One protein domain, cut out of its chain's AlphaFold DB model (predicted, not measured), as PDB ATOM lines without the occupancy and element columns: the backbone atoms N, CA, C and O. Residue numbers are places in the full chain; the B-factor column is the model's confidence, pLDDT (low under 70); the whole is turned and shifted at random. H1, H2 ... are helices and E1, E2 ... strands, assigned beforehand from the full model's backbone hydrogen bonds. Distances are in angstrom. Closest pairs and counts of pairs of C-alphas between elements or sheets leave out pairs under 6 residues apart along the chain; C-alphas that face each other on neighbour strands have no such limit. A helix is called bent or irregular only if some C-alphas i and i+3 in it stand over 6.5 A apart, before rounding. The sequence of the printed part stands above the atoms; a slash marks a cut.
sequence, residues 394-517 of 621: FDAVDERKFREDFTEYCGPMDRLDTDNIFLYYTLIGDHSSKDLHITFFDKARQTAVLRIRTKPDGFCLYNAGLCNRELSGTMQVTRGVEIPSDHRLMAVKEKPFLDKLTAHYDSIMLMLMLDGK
ATOM      1  N   PHE A 394     102.047 -60.628  -5.638       88.56
ATOM      2  CA  PHE A 394     100.955 -61.512  -5.233       88.56
ATOM      3  C   PHE A 394      99.654 -61.109  -5.923       88.56
ATOM      4  O   PHE A 394      99.484 -59.962  -6.336       88.56
ATOM      5  N   ASP A 395      98.743 -62.065  -6.069       89.38
ATOM      6  CA  ASP A 395      97.425 -61.795  -6.629       89.38
ATOM      7  C   ASP A 395      96.539 -61.139  -5.561       89.38
ATOM      8  O   ASP A 395      96.564 -61.495  -4.382       89.38
ATOM      9  N   ALA A 396      95.754 -60.155  -5.971       90.75
ATOM     10  CA  ALA A 396      94.763 -59.498  -5.146       90.75
ATOM     11  C   ALA A 396      93.400 -59.575  -5.816       90.75
ATOM     12  O   ALA A 396      93.253 -59.530  -7.045       90.75
ATOM     13  N   VAL A 397      92.398 -59.725  -4.966       90.56
ATOM     14  CA  VAL A 397      91.003 -59.844  -5.351       90.56
ATOM     15  C   VAL A 397      90.356 -58.480  -5.160       90.56
ATOM     16  O   VAL A 397      90.584 -57.826  -4.145       90.56
ATOM     17  N   ASP A 398      89.580 -58.034  -6.144       91.56
ATOM     18  CA  ASP A 398      88.771 -56.817  -6.025       91.56
ATOM     19  C   ASP A 398      87.839 -56.892  -4.806       91.56
ATOM     20  O   ASP A 398      87.349 -57.969  -4.467       91.56
ATOM     21  N   GLU A 399      87.575 -55.752  -4.166       91.31
ATOM     22  CA  GLU A 399      86.684 -55.636  -3.009       91.31
ATOM     23  C   GLU A 399      85.373 -56.393  -3.175       91.31
ATOM     24  O   GLU A 399      84.948 -57.069  -2.242       91.31
ATOM     25  N   ARG A 400      84.723 -56.303  -4.341       87.62
ATOM     26  CA  ARG A 400      83.419 -56.943  -4.549       87.62
ATOM     27  C   ARG A 400      83.540 -58.449  -4.445       87.62
ATOM     28  O   ARG A 400      82.828 -59.061  -3.658       87.62
ATOM     29  N   LYS A 401      84.499 -59.020  -5.172       87.38
ATOM     30  CA  LYS A 401      84.739 -60.463  -5.183       87.38
ATOM     31  C   LYS A 401      85.253 -60.957  -3.828       87.38
ATOM     32  O   LYS A 401      84.816 -61.993  -3.349       87.38
ATOM     33  N   PHE A 402      86.117 -60.188  -3.161       89.56
ATOM     34  CA  PHE A 402      86.552 -60.513  -1.803       89.56
ATOM     35  C   PHE A 402      85.369 -60.524  -0.833       89.56
ATOM     36  O   PHE A 402      85.238 -61.449  -0.040       89.56
ATOM     37  N   ARG A 403      84.485 -59.524  -0.897       87.62
ATOM     38  CA  ARG A 403      83.295 -59.455  -0.045       87.62
ATOM     39  C   ARG A 403      82.312 -60.571  -0.349       87.62
ATOM     40  O   ARG A 403      81.759 -61.103   0.602       87.62
ATOM     41  N   GLU A 404      82.112 -60.932  -1.609       83.81
ATOM     42  CA  GLU A 404      81.305 -62.090  -2.010       83.81
ATOM     43  C   GLU A 404      81.807 -63.366  -1.320       83.81
ATOM     44  O   GLU A 404      81.073 -63.971  -0.535       83.81
ATOM     45  N   ASP A 405      83.087 -63.692  -1.516       84.19
ATOM     46  CA  ASP A 405      83.719 -64.898  -0.970       84.19
ATOM     47  C   ASP A 405      83.755 -64.885   0.570       84.19
ATOM     48  O   ASP A 405      83.584 -65.906   1.239       84.19
ATOM     49  N   PHE A 406      83.990 -63.715   1.161       85.75
ATOM     50  CA  PHE A 406      84.178 -63.570   2.601       85.75
ATOM     51  C   PHE A 406      82.854 -63.429   3.363       85.75
ATOM     52  O   PHE A 406      82.758 -63.870   4.509       85.75
ATOM     53  N   THR A 407      81.808 -62.877   2.740       84.56
ATOM     54  CA  THR A 407      80.462 -62.769   3.335       84.56
ATOM     55  C   THR A 407      79.843 -64.141   3.549       84.56
ATOM     56  O   THR A 407      79.162 -64.356   4.550       84.56
ATOM     57  N   GLU A 408      80.121 -65.105   2.667       80.94
ATOM     58  CA  GLU A 408      79.733 -66.501   2.894       80.94
ATOM     59  C   GLU A 408      80.316 -67.073   4.186       80.94
ATOM     60  O   GLU A 408      79.709 -67.940   4.808       80.94
ATOM     61  N   TYR A 409      81.499 -66.610   4.574       81.19
ATOM     62  CA  TYR A 409      82.287 -67.201   5.643       81.19
ATOM     63  C   TYR A 409      82.125 -66.477   6.983       81.19
ATOM     64  O   TYR A 409      81.954 -67.119   8.015       81.19
ATOM     65  N   CYS A 410      82.130 -65.145   6.982       81.81
ATOM     66  CA  CYS A 410      82.016 -64.331   8.194       81.81
ATOM     67  C   CYS A 410      80.664 -63.621   8.332       81.81
ATOM     68  O   CYS A 410      80.369 -63.063   9.387       81.81
ATOM     69  N   GLY A 411      79.817 -63.654   7.306       84.12
ATOM     70  CA  GLY A 411      78.596 -62.860   7.253       84.12
ATOM     71  C   GLY A 411      78.830 -61.467   6.663       84.12
ATOM     72  O   GLY A 411      79.947 -61.131   6.263       84.12
ATOM     73  N   PRO A 412      77.765 -60.657   6.551       81.44
ATOM     74  CA  PRO A 412      77.822 -59.388   5.840       81.44
ATOM     75  C   PRO A 412      78.788 -58.411   6.505       81.44
ATOM     76  O   PRO A 412      78.746 -58.199   7.716       81.44
ATOM     77  N   MET A 413      79.629 -57.788   5.682       83.19
ATOM     78  CA  MET A 413      80.611 -56.796   6.112       83.19
ATOM     79  C   MET A 413      80.233 -55.399   5.639       83.19
ATOM     80  O   MET A 413      79.768 -55.221   4.503       83.19
ATOM     81  N   ASP A 414      80.502 -54.415   6.495       81.44
ATOM     82  CA  ASP A 414      80.352 -53.006   6.155       81.44
ATOM     83  C   ASP A 414      81.325 -52.622   5.039       81.44
ATOM     84  O   ASP A 414      82.507 -52.990   5.049       81.44
ATOM     85  N   ARG A 415      80.810 -51.878   4.060       84.44
ATOM     86  CA  ARG A 415      81.598 -51.366   2.942       84.44
ATOM     87  C   ARG A 415      82.395 -50.148   3.396       84.44
ATOM     88  O   ARG A 415      81.861 -49.271   4.076       84.44
ATOM     89  N   LEU A 416      83.654 -50.064   2.978       87.62
ATOM     90  CA  LEU A 416      84.440 -48.852   3.168       87.62
ATOM     91  C   LEU A 416      84.072 -47.855   2.061       87.62
ATOM     92  O   LEU A 416      84.712 -47.806   1.012       87.62
ATOM     93  N   ASP A 417      83.000 -47.093   2.280       81.81
ATOM     94  CA  ASP A 417      82.507 -46.140   1.287       81.81
ATOM     95  C   ASP A 417      83.514 -45.006   1.079       81.81
ATOM     96  O   ASP A 417      83.771 -44.193   1.976       81.81
ATOM     97  N   THR A 418      84.162 -45.028  -0.083       84.12
ATOM     98  CA  THR A 418      85.221 -44.096  -0.448       84.12
ATOM     99  C   THR A 418      85.129 -43.754  -1.922       84.12
ATOM    100  O   THR A 418      85.358 -44.586  -2.801       84.12
ATOM    101  N   ASP A 419      84.804 -42.495  -2.194       84.69
ATOM    102  CA  ASP A 419      84.778 -41.983  -3.553       84.69
ATOM    103  C   ASP A 419      86.182 -42.059  -4.161       84.69
ATOM    104  O   ASP A 419      87.159 -41.574  -3.592       84.69
ATOM    105  N   ASN A 420      86.282 -42.637  -5.358       88.25
ATOM    106  CA  ASN A 420      87.509 -42.730  -6.164       88.25
ATOM    107  C   ASN A 420      88.616 -43.665  -5.649       88.25
ATOM    108  O   ASN A 420      89.693 -43.689  -6.257       88.25
ATOM    109  N   ILE A 421      88.370 -44.455  -4.601       90.94
ATOM    110  CA  ILE A 421      89.329 -45.448  -4.108       90.94
ATOM    111  C   ILE A 421      88.829 -46.853  -4.450       90.94
ATOM    112  O   ILE A 421      87.699 -47.219  -4.149       90.94
ATOM    113  N   PHE A 422      89.688 -47.650  -5.082       92.75
ATOM    114  CA  PHE A 422      89.445 -49.077  -5.290       92.75
ATOM    115  C   PHE A 422      90.219 -49.879  -4.257       92.75
ATOM    116  O   PHE A 422      91.408 -49.631  -4.055       92.75
ATOM    117  N   LEU A 423      89.561 -50.840  -3.618       93.75
ATOM    118  CA  LEU A 423      90.176 -51.716  -2.629       93.75
ATOM    119  C   LEU A 423      90.405 -53.098  -3.236       93.75
ATOM    120  O   LEU A 423      89.545 -53.655  -3.914       93.75
ATOM    121  N   TYR A 424      91.577 -53.650  -2.961       93.50
ATOM    122  CA  TYR A 424      91.956 -55.006  -3.306       93.50
ATOM    123  C   TYR A 424      92.460 -55.708  -2.056       93.50
ATOM    124  O   TYR A 424      93.207 -55.136  -1.258       93.50
ATOM    125  N   TYR A 425      92.077 -56.964  -1.904       92.94
ATOM    126  CA  TYR A 425      92.351 -57.754  -0.720       92.94
ATOM    127  C   TYR A 425      93.181 -58.968  -1.104       92.94
ATOM    128  O   TYR A 425      92.910 -59.649  -2.097       92.94
ATOM    129  N   THR A 426      94.175 -59.257  -0.279       90.31
ATOM    130  CA  THR A 426      94.942 -60.494  -0.353       90.31
ATOM    131  C   THR A 426      95.012 -61.071   1.050       90.31
ATOM    132  O   THR A 426      95.524 -60.430   1.963       90.31
ATOM    133  N   LEU A 427      94.492 -62.283   1.228       86.56
ATOM    134  CA  LEU A 427      94.694 -63.038   2.457       86.56
ATOM    135  C   LEU A 427      95.928 -63.920   2.275       86.56
ATOM    136  O   LEU A 427      95.903 -64.880   1.501       86.56
ATOM    137  N   ILE A 428      96.999 -63.559   2.968       83.44
ATOM    138  CA  ILE A 428      98.274 -64.265   2.980       83.44
ATOM    139  C   ILE A 428      98.349 -65.056   4.273       83.44
ATOM    140  O   ILE A 428      97.997 -64.552   5.330       83.44
ATOM    141  N   GLY A 429      98.794 -66.301   4.232       72.25
ATOM    142  CA  GLY A 429      99.024 -67.013   5.476       72.25
ATOM    143  C   GLY A 429      99.575 -68.406   5.289       72.25
ATOM    144  O   GLY A 429      99.275 -69.077   4.304       72.25
ATOM    145  N   ASP A 430     100.361 -68.822   6.272       65.88
ATOM    146  CA  ASP A 430     100.674 -70.226   6.523       65.88
ATOM    147  C   ASP A 430      99.650 -70.788   7.531       65.88
ATOM    148  O   ASP A 430      98.869 -70.049   8.135       65.88
ATOM    149  N   HIS A 431      99.653 -72.096   7.770       64.31
ATOM    150  CA  HIS A 431      98.771 -72.782   8.716       64.31
ATOM    151  C   HIS A 431      98.755 -72.175  10.133       64.31
ATOM    152  O   HIS A 431      97.818 -72.427  10.890       64.31
ATOM    153  N   SER A 432      99.773 -71.391  10.502       70.25
ATOM    154  CA  SER A 432      99.948 -70.801  11.832       70.25
ATOM    155  C   SER A 432      99.641 -69.299  11.928       70.25
ATOM    156  O   SER A 432      99.379 -68.816  13.029       70.25
ATOM    157  N   SER A 433      99.647 -68.552  10.819       76.81
ATOM    158  CA  SER A 433      99.415 -67.100  10.825       76.81
ATOM    159  C   SER A 433      98.733 -66.649   9.538       76.81
ATOM    160  O   SER A 433      99.135 -67.042   8.446       76.81
ATOM    161  N   LYS A 434      97.670 -65.853   9.685       78.88
ATOM    162  CA  LYS A 434      96.925 -65.246   8.581       78.88
ATOM    163  C   LYS A 434      97.112 -63.738   8.670       78.88
ATOM    164  O   LYS A 434      96.695 -63.132   9.654       78.88
ATOM    165  N   ASP A 435      97.679 -63.165   7.628       84.75
ATOM    166  CA  ASP A 435      97.872 -61.741   7.439       84.75
ATOM    167  C   ASP A 435      96.948 -61.257   6.320       84.75
ATOM    168  O   ASP A 435      96.982 -61.725   5.179       84.75
ATOM    169  N   LEU A 436      96.086 -60.299   6.650       89.31
ATOM    170  CA  LEU A 436      95.282 -59.605   5.656       89.31
ATOM    171  C   LEU A 436      96.108 -58.459   5.071       89.31
ATOM    172  O   LEU A 436      96.692 -57.650   5.789       89.31
ATOM    173  N   HIS A 437      96.169 -58.380   3.755       90.19
ATOM    174  CA  HIS A 437      96.803 -57.288   3.037       90.19
ATOM    175  C   HIS A 437      95.713 -56.524   2.293       90.19
ATOM    176  O   HIS A 437      94.950 -57.114   1.529       90.19
ATOM    177  N   ILE A 438      95.643 -55.211   2.519       92.38
ATOM    178  CA  ILE A 438      94.703 -54.335   1.811       92.38
ATOM    179  C   ILE A 438      95.516 -53.402   0.923       92.38
ATOM    180  O   ILE A 438      96.327 -52.611   1.411       92.38
ATOM    181  N   THR A 439      95.306 -53.505  -0.383       91.94
ATOM    182  CA  THR A 439      95.861 -52.585  -1.376       91.94
ATOM    183  C   THR A 439      94.765 -51.629  -1.787       91.94
ATOM    184  O   THR A 439      93.694 -52.067  -2.188       91.94
ATOM    185  N   PHE A 440      95.013 -50.330  -1.707       92.94
ATOM    186  CA  PHE A 440      94.058 -49.335  -2.174       92.94
ATOM    187  C   PHE A 440      94.655 -48.524  -3.318       92.94
ATOM    188  O   PHE A 440      95.836 -48.176  -3.294       92.94
ATOM    189  N   PHE A 441      93.840 -48.252  -4.331       92.00
ATOM    190  CA  PHE A 441      94.208 -47.496  -5.519       92.00
ATOM    191  C   PHE A 441      93.382 -46.220  -5.600       92.00
ATOM    192  O   PHE A 441      92.165 -46.271  -5.769       92.00
ATOM    193  N   ASP A 442      94.059 -45.081  -5.494       90.75
ATOM    194  CA  ASP A 442      93.452 -43.764  -5.661       90.75
ATOM    195  C   ASP A 442      93.436 -43.409  -7.154       90.75
ATOM    196  O   ASP A 442      94.481 -43.142  -7.761       90.75
ATOM    197  N   LYS A 443      92.238 -43.385  -7.753       88.31
ATOM    198  CA  LYS A 443      92.052 -43.072  -9.176       88.31
ATOM    199  C   LYS A 443      92.495 -41.650  -9.522       88.31
ATOM    200  O   LYS A 443      92.988 -41.429 -10.630       88.31
ATOM    201  N   ALA A 444      92.324 -40.695  -8.608       87.12
ATOM    202  CA  ALA A 444      92.679 -39.301  -8.848       87.12
ATOM    203  C   ALA A 444      94.199 -39.118  -8.920       87.12
ATOM    204  O   ALA A 444      94.689 -38.289  -9.685       87.12
ATOM    205  N   ARG A 445      94.947 -39.914  -8.150       83.62
ATOM    206  CA  ARG A 445      96.413 -39.829  -8.077       83.62
ATOM    207  C   ARG A 445      97.143 -40.862  -8.921       83.62
ATOM    208  O   ARG A 445      98.341 -40.707  -9.129       83.62
ATOM    209  N   GLN A 446      96.446 -41.898  -9.391       86.06
ATOM    210  CA  GLN A 446      97.050 -43.059 -10.051       86.06
ATOM    211  C   GLN A 446      98.116 -43.733  -9.164       86.06
ATOM    212  O   GLN A 446      99.121 -44.244  -9.653       86.06
ATOM    213  N   THR A 447      97.909 -43.725  -7.844       82.62
ATOM    214  CA  THR A 447      98.832 -44.312  -6.863       82.62
ATOM    215  C   THR A 447      98.180 -45.492  -6.162       82.62
ATOM    216  O   THR A 447      97.068 -45.354  -5.646       82.62
ATOM    217  N   ALA A 448      98.886 -46.622  -6.094       82.19
ATOM    218  CA  ALA A 448      98.493 -47.753  -5.267       82.19
ATOM    219  C   ALA A 448      99.368 -47.822  -4.015       82.19
ATOM    220  O   ALA A 448     100.593 -47.699  -4.077       82.19
ATOM    221  N   VAL A 449      98.731 -48.029  -2.869       82.44
ATOM    222  CA  VAL A 449      99.413 -48.183  -1.588       82.44
ATOM    223  C   VAL A 449      98.954 -49.487  -0.958       82.44
ATOM    224  O   VAL A 449      97.762 -49.769  -0.850       82.44
ATOM    225  N   LEU A 450      99.926 -50.292  -0.546       81.75
ATOM    226  CA  LEU A 450      99.715 -51.568   0.114       81.75
ATOM    227  C   LEU A 450      99.901 -51.402   1.619       81.75
ATOM    228  O   LEU A 450     100.942 -50.929   2.078       81.75
ATOM    229  N   ARG A 451      98.913 -51.847   2.390       78.50
ATOM    230  CA  ARG A 451      98.960 -51.902   3.848       78.50
ATOM    231  C   ARG A 451      99.241 -53.327   4.313       78.50
ATOM    232  O   ARG A 451      98.486 -54.239   3.988       78.50
ATOM    233  N   ILE A 452     100.290 -53.486   5.119       76.75
ATOM    234  CA  ILE A 452     100.682 -54.751   5.759       76.75
ATOM    235  C   ILE A 452     100.726 -54.540   7.273       76.75
ATOM    236  O   ILE A 452     101.260 -53.530   7.742       76.75
ATOM    237  N   ARG A 453     100.203 -55.484   8.060       74.19
ATOM    238  CA  ARG A 453     100.391 -55.490   9.516       74.19
ATOM    239  C   ARG A 453     101.517 -56.453   9.872       74.19
ATOM    240  O   ARG A 453     101.329 -57.654   9.862       74.19
ATOM    241  N   THR A 454     102.690 -55.923  10.193       60.38
ATOM    242  CA  THR A 454     103.867 -56.731  10.553       60.38
ATOM    243  C   THR A 454     104.051 -56.895  12.065       60.38
ATOM    244  O   THR A 454     104.851 -57.731  12.480       60.38
ATOM    245  N   LYS A 455     103.352 -56.113  12.910       65.25
ATOM    246  CA  LYS A 455     103.489 -56.134  14.382       65.25
ATOM    247  C   LYS A 455     102.176 -55.779  15.107       65.25
ATOM    248  O   LYS A 455     101.315 -55.124  14.515       65.25
ATOM    249  N   PRO A 456     102.024 -56.153  16.394       64.12
ATOM    250  CA  PRO A 456     100.897 -55.713  17.223       64.12
ATOM    251  C   PRO A 456     100.764 -54.181  17.295       64.12
ATOM    252  O   PRO A 456      99.638 -53.688  17.333       64.12
ATOM    253  N   ASP A 457     101.881 -53.450  17.181       64.69
ATOM    254  CA  ASP A 457     101.964 -52.014  17.492       64.69
ATOM    255  C   ASP A 457     101.940 -51.075  16.267       64.69
ATOM    256  O   ASP A 457     102.129 -49.867  16.411       64.69
ATOM    257  N   GLY A 458     101.739 -51.580  15.042       73.50
ATOM    258  CA  GLY A 458     101.681 -50.691  13.879       73.50
ATOM    259  C   GLY A 458     101.518 -51.354  12.515       73.50
ATOM    260  O   GLY A 458     101.703 -52.555  12.334       73.50
ATOM    261  N   PHE A 459     101.181 -50.517  11.534       80.06
ATOM    262  CA  PHE A 459     101.056 -50.886  10.123       80.06
ATOM    263  C   PHE A 459     102.275 -50.402   9.339       80.06
ATOM    264  O   PHE A 459     102.847 -49.361   9.669       80.06
ATOM    265  N   CYS A 460     102.636 -51.119   8.282       86.12
ATOM    266  CA  CYS A 460     103.602 -50.692   7.276       86.12
ATOM    267  C   CYS A 460     102.857 -50.365   5.979       86.12
ATOM    268  O   CYS A 460     101.959 -51.103   5.567       86.12
ATOM    269  N   LEU A 461     103.218 -49.245   5.353       89.19
ATOM    270  CA  LEU A 461     102.702 -48.846   4.048       89.19
ATOM    271  C   LEU A 461     103.802 -49.041   3.012       89.19
ATOM    272  O   LEU A 461     104.936 -48.631   3.237       89.19
ATOM    273  N   TYR A 462     103.462 -49.637   1.879       91.12
ATOM    274  CA  TYR A 462     104.363 -49.835   0.751       91.12
ATOM    275  C   TYR A 462     103.782 -49.145  -0.471       91.12
ATOM    276  O   TYR A 462     102.567 -49.166  -0.677       91.12
ATOM    277  N   ASN A 463     104.644 -48.569  -1.306       91.44
ATOM    278  CA  ASN A 463     104.228 -48.242  -2.664       91.44
ATOM    279  C   ASN A 463     103.928 -49.555  -3.401       91.44
ATOM    280  O   ASN A 463     104.658 -50.529  -3.212       91.44
ATOM    281  N   ALA A 464     102.872 -49.605  -4.203       92.44
ATOM    282  CA  ALA A 464     102.494 -50.807  -4.928       92.44
ATOM    283  C   ALA A 464     102.366 -50.532  -6.429       92.44
ATOM    284  O   ALA A 464     101.854 -49.501  -6.852       92.44
ATOM    285  N   GLY A 465     102.828 -51.478  -7.243       93.44
ATOM    286  CA  GLY A 465     102.480 -51.550  -8.659       93.44
ATOM    287  C   GLY A 465     101.248 -52.429  -8.838       93.44
ATOM    288  O   GLY A 465     101.190 -53.508  -8.251       93.44
ATOM    289  N   LEU A 466     100.283 -51.995  -9.646       92.38
ATOM    290  CA  LEU A 466      99.132 -52.811 -10.038       92.38
ATOM    291  C   LEU A 466      99.261 -53.189 -11.510       92.38
ATOM    292  O   LEU A 466      99.425 -52.317 -12.361       92.38
ATOM    293  N   CYS A 467      99.170 -54.481 -11.805       92.69
ATOM    294  CA  CYS A 467      99.150 -55.000 -13.166       92.69
ATOM    295  C   CYS A 467      97.935 -55.911 -13.346       92.69
ATOM    296  O   CYS A 467      97.725 -56.830 -12.555       92.69
ATOM    297  N   ASN A 468      97.124 -55.655 -14.375       89.06
ATOM    298  CA  ASN A 468      95.968 -56.494 -14.672       89.06
ATOM    299  C   ASN A 468      96.414 -57.764 -15.390       89.06
ATOM    300  O   ASN A 468      97.026 -57.697 -16.457       89.06
ATOM    301  N   ARG A 469      96.088 -58.926 -14.823       84.06
ATOM    302  CA  ARG A 469      96.310 -60.207 -15.483       84.06
ATOM    303  C   ARG A 469      95.048 -60.550 -16.270       84.06
ATOM    304  O   ARG A 469      94.106 -61.132 -15.737       84.06
ATOM    305  N   GLU A 470      95.055 -60.199 -17.556       78.25
ATOM    306  CA  GLU A 470      93.899 -60.298 -18.467       78.25
ATOM    307  C   GLU A 470      93.192 -61.667 -18.459       78.25
ATOM    308  O   GLU A 470      91.992 -61.744 -18.703       78.25
ATOM    309  N   LEU A 471      93.913 -62.748 -18.147       76.88
ATOM    310  CA  LEU A 471      93.395 -64.118 -18.175       76.88
ATOM    311  C   LEU A 471      92.691 -64.579 -16.889       76.88
ATOM    312  O   LEU A 471      91.887 -65.502 -16.960       76.88
ATOM    313  N   SER A 472      92.990 -63.997 -15.722       71.69
ATOM    314  CA  SER A 472      92.465 -64.484 -14.431       71.69
ATOM    315  C   SER A 472      91.420 -63.569 -13.799       71.69
ATOM    316  O   SER A 472      90.744 -63.981 -12.855       71.69
ATOM    317  N   GLY A 473      91.302 -62.323 -14.272       76.56
ATOM    318  CA  GLY A 473      90.465 -61.308 -13.623       76.56
ATOM    319  C   GLY A 473      90.925 -60.971 -12.198       76.56
ATOM    320  O   GLY A 473      90.155 -60.414 -11.418       76.56
ATOM    321  N   THR A 474      92.158 -61.339 -11.841       83.56
ATOM    322  CA  THR A 474      92.817 -60.971 -10.584       83.56
ATOM    323  C   THR A 474      93.840 -59.876 -10.854       83.56
ATOM    324  O   THR A 474      94.430 -59.810 -11.936       83.56
ATOM    325  N   MET A 475      94.049 -59.006  -9.869       90.56
ATOM    326  CA  MET A 475      95.009 -57.918  -9.987       90.56
ATOM    327  C   MET A 475      96.337 -58.349  -9.384       90.56
ATOM    328  O   MET A 475      96.384 -58.728  -8.220       90.56
ATOM    329  N   GLN A 476      97.422 -58.301 -10.150       92.50
ATOM    330  CA  GLN A 476      98.742 -58.602  -9.613       92.50
ATOM    331  C   GLN A 476      99.288 -57.353  -8.916       92.50
ATOM    332  O   GLN A 476      99.487 -56.308  -9.541       92.50
ATOM    333  N   VAL A 477      99.533 -57.465  -7.615       92.31
ATOM    334  CA  VAL A 477     100.112 -56.409  -6.783       92.31
ATOM    335  C   VAL A 477     101.602 -56.672  -6.646       92.31
ATOM    336  O   VAL A 477     102.011 -57.730  -6.177       92.31
ATOM    337  N   THR A 478     102.424 -55.701  -7.036       93.31
ATOM    338  CA  THR A 478     103.877 -55.725  -6.835       93.31
ATOM    339  C   THR A 478     104.237 -54.811  -5.674       93.31
ATOM    340  O   THR A 478     104.091 -53.594  -5.771       93.31
ATOM    341  N   ARG A 479     104.709 -55.384  -4.568       92.75
ATOM    342  CA  ARG A 479     105.203 -54.657  -3.398       92.75
ATOM    343  C   ARG A 479     106.479 -53.896  -3.762       92.75
ATOM    344  O   ARG A 479     107.492 -54.493  -4.120       92.75
ATOM    345  N   GLY A 480     106.414 -52.577  -3.651       91.75
ATOM    346  CA  GLY A 480     107.536 -51.661  -3.807       91.75
ATOM    347  C   GLY A 480     108.210 -51.324  -2.478       91.75
ATOM    348  O   GLY A 480     108.190 -52.097  -1.520       91.75
ATOM    349  N   VAL A 481     108.829 -50.144  -2.430       91.50
ATOM    350  CA  VAL A 481     109.590 -49.666  -1.267       91.50
ATOM    351  C   VAL A 481     108.646 -49.272  -0.125       91.50
ATOM    352  O   VAL A 481     107.555 -48.745  -0.357       91.50
ATOM    353  N   GLU A 482     109.071 -49.539   1.113       91.00
ATOM    354  CA  GLU A 482     108.359 -49.095   2.313       91.00
ATOM    355  C   GLU A 482     108.317 -47.568   2.378       91.00
ATOM    356  O   GLU A 482     109.334 -46.897   2.212       91.00
ATOM    357  N   ILE A 483     107.133 -47.020   2.638       88.75
ATOM    358  CA  ILE A 483     106.929 -45.590   2.834       88.75
ATOM    359  C   ILE A 483     107.351 -45.261   4.275       88.75
ATOM    360  O   ILE A 483     106.714 -45.757   5.217       88.75
ATOM    361  N   PRO A 484     108.389 -44.421   4.474       88.75
ATOM    362  CA  PRO A 484     108.837 -44.031   5.805       88.75
ATOM    363  C   PRO A 484     107.692 -43.431   6.621       88.75
ATOM    364  O   PRO A 484     106.832 -42.739   6.072       88.75
ATOM    365  N   SER A 485     107.692 -43.665   7.934       82.00
ATOM    366  CA  SER A 485     106.646 -43.220   8.867       82.00
ATOM    367  C   SER A 485     106.260 -41.750   8.694       82.00
ATOM    368  O   SER A 485     105.074 -41.420   8.652       82.00
ATOM    369  N   ASP A 486     107.257 -40.896   8.477       82.81
ATOM    370  CA  ASP A 486     107.110 -39.444   8.353       82.81
ATOM    371  C   ASP A 486     106.359 -39.025   7.075       82.81
ATOM    372  O   ASP A 486     105.784 -37.942   7.001       82.81
ATOM    373  N   HIS A 487     106.314 -39.904   6.069       78.69
ATOM    374  CA  HIS A 487     105.701 -39.654   4.762       78.69
ATOM    375  C   HIS A 487     104.307 -40.283   4.622       78.69
ATOM    376  O   HIS A 487     103.633 -40.079   3.611       78.69
ATOM    377  N   ARG A 488     103.828 -41.024   5.630       74.75
ATOM    378  CA  ARG A 488     102.540 -41.738   5.568       74.75
ATOM    379  C   ARG A 488     101.343 -40.792   5.442       74.75
ATOM    380  O   ARG A 488     100.458 -41.031   4.628       74.75
ATOM    381  N   LEU A 489     101.360 -39.693   6.198       64.50
ATOM    382  CA  LEU A 489     100.340 -38.633   6.149       64.50
ATOM    383  C   LEU A 489     100.365 -37.840   4.834       64.50
ATOM    384  O   LEU A 489      99.351 -37.297   4.412       64.50
ATOM    385  N   MET A 490     101.519 -37.778   4.167       62.47
ATOM    386  CA  MET A 490     101.628 -37.149   2.848       62.47
ATOM    387  C   MET A 490     101.066 -38.066   1.755       62.47
ATOM    388  O   MET A 490     100.364 -37.598   0.856       62.47
ATOM    389  N   ALA A 491     101.332 -39.372   1.857       63.62
ATOM    390  CA  ALA A 491     100.810 -40.376   0.935       63.62
ATOM    391  C   ALA A 491      99.277 -40.482   1.022       63.62
ATOM    392  O   ALA A 491      98.597 -40.524  -0.002       63.62
ATOM    393  N   VAL A 492      98.731 -40.429   2.239       69.50
ATOM    394  CA  VAL A 492      97.295 -40.510   2.520       69.50
ATOM    395  C   VAL A 492      96.872 -39.210   3.202       69.50
ATOM    396  O   VAL A 492      96.943 -39.095   4.422       69.50
ATOM    397  N   LYS A 493      96.465 -38.203   2.412       66.75
ATOM    398  CA  LYS A 493      96.151 -36.847   2.924       66.75
ATOM    399  C   LYS A 493      95.024 -36.826   3.964       66.75
ATOM    400  O   LYS A 493      94.884 -35.844   4.686       66.75
ATOM    401  N   GLU A 494      94.234 -37.888   4.048       80.44
ATOM    402  CA  GLU A 494      93.069 -37.963   4.916       80.44
ATOM    403  C   GLU A 494      93.303 -38.975   6.036       80.44
ATOM    404  O   GLU A 494      93.071 -40.175   5.889       80.44
ATOM    405  N   LYS A 495      93.723 -38.469   7.202       83.56
ATOM    406  CA  LYS A 495      93.706 -39.232   8.458       83.56
ATOM    407  C   LYS A 495      92.361 -39.959   8.689       83.56
ATOM    408  O   LYS A 495      92.413 -41.138   9.026       83.56
ATOM    409  N   PRO A 496      91.182 -39.347   8.422       86.62
ATOM    410  CA  PRO A 496      89.898 -40.035   8.577       86.62
ATOM    411  C   PRO A 496      89.763 -41.301   7.724       86.62
ATOM    412  O   PRO A 496      89.200 -42.289   8.188       86.62
ATOM    413  N   PHE A 497      90.296 -41.305   6.498       86.31
ATOM    414  CA  PHE A 497      90.292 -42.502   5.656       86.31
ATOM    415  C   PHE A 497      91.168 -43.600   6.258       86.31
ATOM    416  O   PHE A 497      90.740 -44.749   6.332       86.31
ATOM    417  N   LEU A 498      92.367 -43.258   6.744       85.19
ATOM    418  CA  LEU A 498      93.256 -44.241   7.358       85.19
ATOM    419  C   LEU A 498      92.650 -44.828   8.642       85.19
ATOM    420  O   LEU A 498      92.777 -46.032   8.873       85.19
ATOM    421  N   ASP A 499      91.957 -44.014   9.438       87.12
ATOM    422  CA  ASP A 499      91.242 -44.453  10.639       87.12
ATOM    423  C   ASP A 499      90.086 -45.402  10.272       87.12
ATOM    424  O   ASP A 499      90.014 -46.512  10.807       87.12
ATOM    425  N   LYS A 500      89.251 -45.047   9.281       89.25
ATOM    426  CA  LYS A 500      88.184 -45.927   8.763       89.25
ATOM    427  C   LYS A 500      88.736 -47.236   8.189       89.25
ATOM    428  O   LYS A 500      88.220 -48.307   8.490       89.25
ATOM    429  N   LEU A 501      89.816 -47.171   7.410       89.12
ATOM    430  CA  LEU A 501      90.492 -48.343   6.850       89.12
ATOM    431  C   LEU A 501      91.070 -49.236   7.957       89.12
ATOM    432  O   LEU A 501      91.090 -50.455   7.819       89.12
ATOM    433  N   THR A 502      91.550 -48.643   9.055       87.62
ATOM    434  CA  THR A 502      92.044 -49.385  10.226       87.62
ATOM    435  C   THR A 502      90.912 -50.106  10.934       87.62
ATOM    436  O   THR A 502      91.021 -51.306  11.162       87.62
ATOM    437  N   ALA A 503      89.805 -49.413  11.199       88.31
ATOM    438  CA  ALA A 503      88.622 -50.022  11.795       88.31
ATOM    439  C   ALA A 503      88.066 -51.162  10.923       88.31
ATOM    440  O   ALA A 503      87.743 -52.231  11.435       88.31
ATOM    441  N   HIS A 504      88.025 -50.966   9.601       89.75
ATOM    442  CA  HIS A 504      87.611 -51.994   8.646       89.75
ATOM    443  C   HIS A 504      88.554 -53.209   8.666       89.75
ATOM    444  O   HIS A 504      88.099 -54.346   8.756       89.75
ATOM    445  N   TYR A 505      89.870 -52.979   8.662       89.62
ATOM    446  CA  TYR A 505      90.874 -54.035   8.792       89.62
ATOM    447  C   TYR A 505      90.707 -54.839  10.088       89.62
ATOM    448  O   TYR A 505      90.671 -56.069  10.056       89.62
ATOM    449  N   ASP A 506      90.609 -54.152  11.228       87.88
ATOM    450  CA  ASP A 506      90.496 -54.800  12.534       87.88
ATOM    451  C   ASP A 506      89.174 -55.572  12.657       87.88
ATOM    452  O   ASP A 506      89.163 -56.652  13.243       87.88
ATOM    453  N   SER A 507      88.093 -55.085  12.037       87.88
ATOM    454  CA  SER A 507      86.827 -55.815  11.921       87.88
ATOM    455  C   SER A 507      86.999 -57.132  11.153       87.88
ATOM    456  O   SER A 507      86.670 -58.189  11.687       87.88
ATOM    457  N   ILE A 508      87.606 -57.110   9.957       88.31
ATOM    458  CA  ILE A 508      87.844 -58.331   9.164       88.31
ATOM    459  C   ILE A 508      88.739 -59.314   9.929       88.31
ATOM    460  O   ILE A 508      88.452 -60.510   9.991       88.31
ATOM    461  N   MET A 509      89.815 -58.819  10.544       87.12
ATOM    462  CA  MET A 509      90.733 -59.661  11.312       87.12
ATOM    463  C   MET A 509      90.077 -60.267  12.549       87.12
ATOM    464  O   MET A 509      90.315 -61.438  12.842       87.12
ATOM    465  N   LEU A 510      89.235 -59.514  13.260       85.44
ATOM    466  CA  LEU A 510      88.470 -60.039  14.388       85.44
ATOM    467  C   LEU A 510      87.585 -61.205  13.936       85.44
ATOM    468  O   LEU A 510      87.584 -62.255  14.579       85.44
ATOM    469  N   MET A 511      86.904 -61.060  12.798       82.94
ATOM    470  CA  MET A 511      86.067 -62.119  12.229       82.94
ATOM    471  C   MET A 511      86.899 -63.352  11.826       82.94
ATOM    472  O   MET A 511      86.525 -64.474  12.161       82.94
ATOM    473  N   LEU A 512      88.076 -63.154  11.214       82.12
ATOM    474  CA  LEU A 512      89.026 -64.235  10.897       82.12
ATOM    475  C   LEU A 512      89.562 -64.963  12.138       82.12
ATOM    476  O   LEU A 512      89.834 -66.162  12.074       82.12
ATOM    477  N   MET A 513      89.765 -64.252  13.249       81.75
ATOM    478  CA  MET A 513      90.295 -64.828  14.491       81.75
ATOM    479  C   MET A 513      89.235 -65.608  15.277       81.75
ATOM    480  O   MET A 513      89.561 -66.602  15.929       81.75
ATOM    481  N   LEU A 514      87.970 -65.186  15.217       76.19
ATOM    482  CA  LEU A 514      86.864 -65.860  15.902       76.19
ATOM    483  C   LEU A 514      86.536 -67.245  15.300       76.19
ATOM    484  O   LEU A 514      85.974 -68.096  15.993       76.19
ATOM    485  N   ASP A 515      86.966 -67.510  14.064       65.31
ATOM    486  CA  ASP A 515      86.805 -68.775  13.331       65.31
ATOM    487  C   ASP A 515      87.206 -70.034  14.118       65.31
ATOM    488  O   ASP A 515      86.508 -71.050  14.086       65.31
ATOM    489  N   GLY A 516      88.275 -69.960  14.919       61.12
ATOM    490  CA  GLY A 516      88.732 -71.097  15.727       61.12
ATOM    491  C   GLY A 516      87.675 -71.630  16.708       61.12
ATOM    492  O   GLY A 516      87.773 -72.773  17.154       61.12
ATOM    493  N   LYS A 517      86.646 -70.828  17.025       59.09
ATOM    494  CA  LYS A 517      85.530 -71.185  17.914       59.09
ATOM    495  C   LYS A 517      84.186 -71.376  17.196       59.09
ATOM    496  O   LYS A 517      83.227 -71.767  17.856       59.09
TER     497      LYS A 517
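AT A GLANCE: This is residues 394 to 517 of the 621 residues of an uncharacterized protein of Piloderma croceum (strain F 1598) (UniProt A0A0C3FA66). A closed barrel of six strands makes the core, with three helices packed on its outside. The long helix H3 runs over E3 and E4, H1 slopes away from E1 and E2 until its far end comes near H3, and the short H2 covers part of E5. The 124 printed residues run E1 H1 E2 E3 E4 E5 E6 H2 H3; round the ring go E1 to E6 in order and back to E1, each pair antiparallel. The class is mixed, helices and strands. The whole is compact, with a radius of gyration of the C-alphas of 14.3 A and spans of 40 by 39 by 28 A.

HOW THE PARTS SIT: E1, residues 394 to 398, has staggered pairing: 394 to 396 with E6, residues 474 to 482 (N 396 to O 475, 2.7 A), and 397 to 398 with E2, residues 421 to 430 (N 397 to O 425, 2.9 A). H1, residues 399 to 410, is on the barrel, over E1 and E2, at a height over the sheet of 10.9 A, and only just stands up from it, at 40.1 degrees; the closest C-alphas of H1 and E2 are those of Glu 399 and Leu 423, 5.3 A. E2 begins a meander, each strand the antiparallel neighbour of the one before, through E3, residues 433 to 442, E4, residues 447 to 455, E5, residues 458 to 469, and E6; each step is a hairpin. Within hydrogen-bond range across the pairs are N 426 and O 437 between E2 and E3 at 2.9 A, N 440 and O 449 between E3 and E4 at 2.9 A, N 462 and O 450 between E4 and E5 at 2.8 A, and N 480 and O 463 between E5 and E6 at 2.7 A. E5 bends by 59 degrees at residue 463. H2, residues 485 to 491, is on the barrel over E5, with the closest C-alphas those of Leu 461 and Arg 488, 7.3 A. H3, residues 495 to 517, is over E3 and E4 at a height of 9.9 A, only just along the strands at 28 degrees to E3 on the local plane; its closest C-alphas to E3 are those of Leu 436 and Met 509, 7.3 A. H1 and H3 are close but not clearly touching, with Cys 410 and Met 511 the closest C-alphas at 6.1 A. O i to N i+4 pairs are within range in 6 of 8 in H1, 16 of 19 in H3 and 1 of 3 in H2, where 3 of 4 O i to N i+3 pairs are.

IN THESE COORDINATES: E1 begins at C-alpha 394, (100.955, -61.512, -5.233). From first to last C-alpha, E2 measures 29.3 A, E3 29.2 A, E4 24.8 A, E5 31.3 A, E6 23.4 A and H3 34.3 A. H2 is irregular, with C-alphas 486 and 489 7.2 A apart, and H3 only just, with 513 and 516 6.6 A apart. H3 ends at C-alpha 517, (85.530, -71.185, 17.914).

THE WHOLE: The two C-alphas farthest apart are those of Ala 444 and Lys 517, 42.2 A. The printed part has no cut, and no link is long; H1 to E2 is short and the others are tight. Mean pLDDT of the printed part is 83.4, under 70 at residues 430 to 431, 454 to 457, 489 to 493 and 515 to 517.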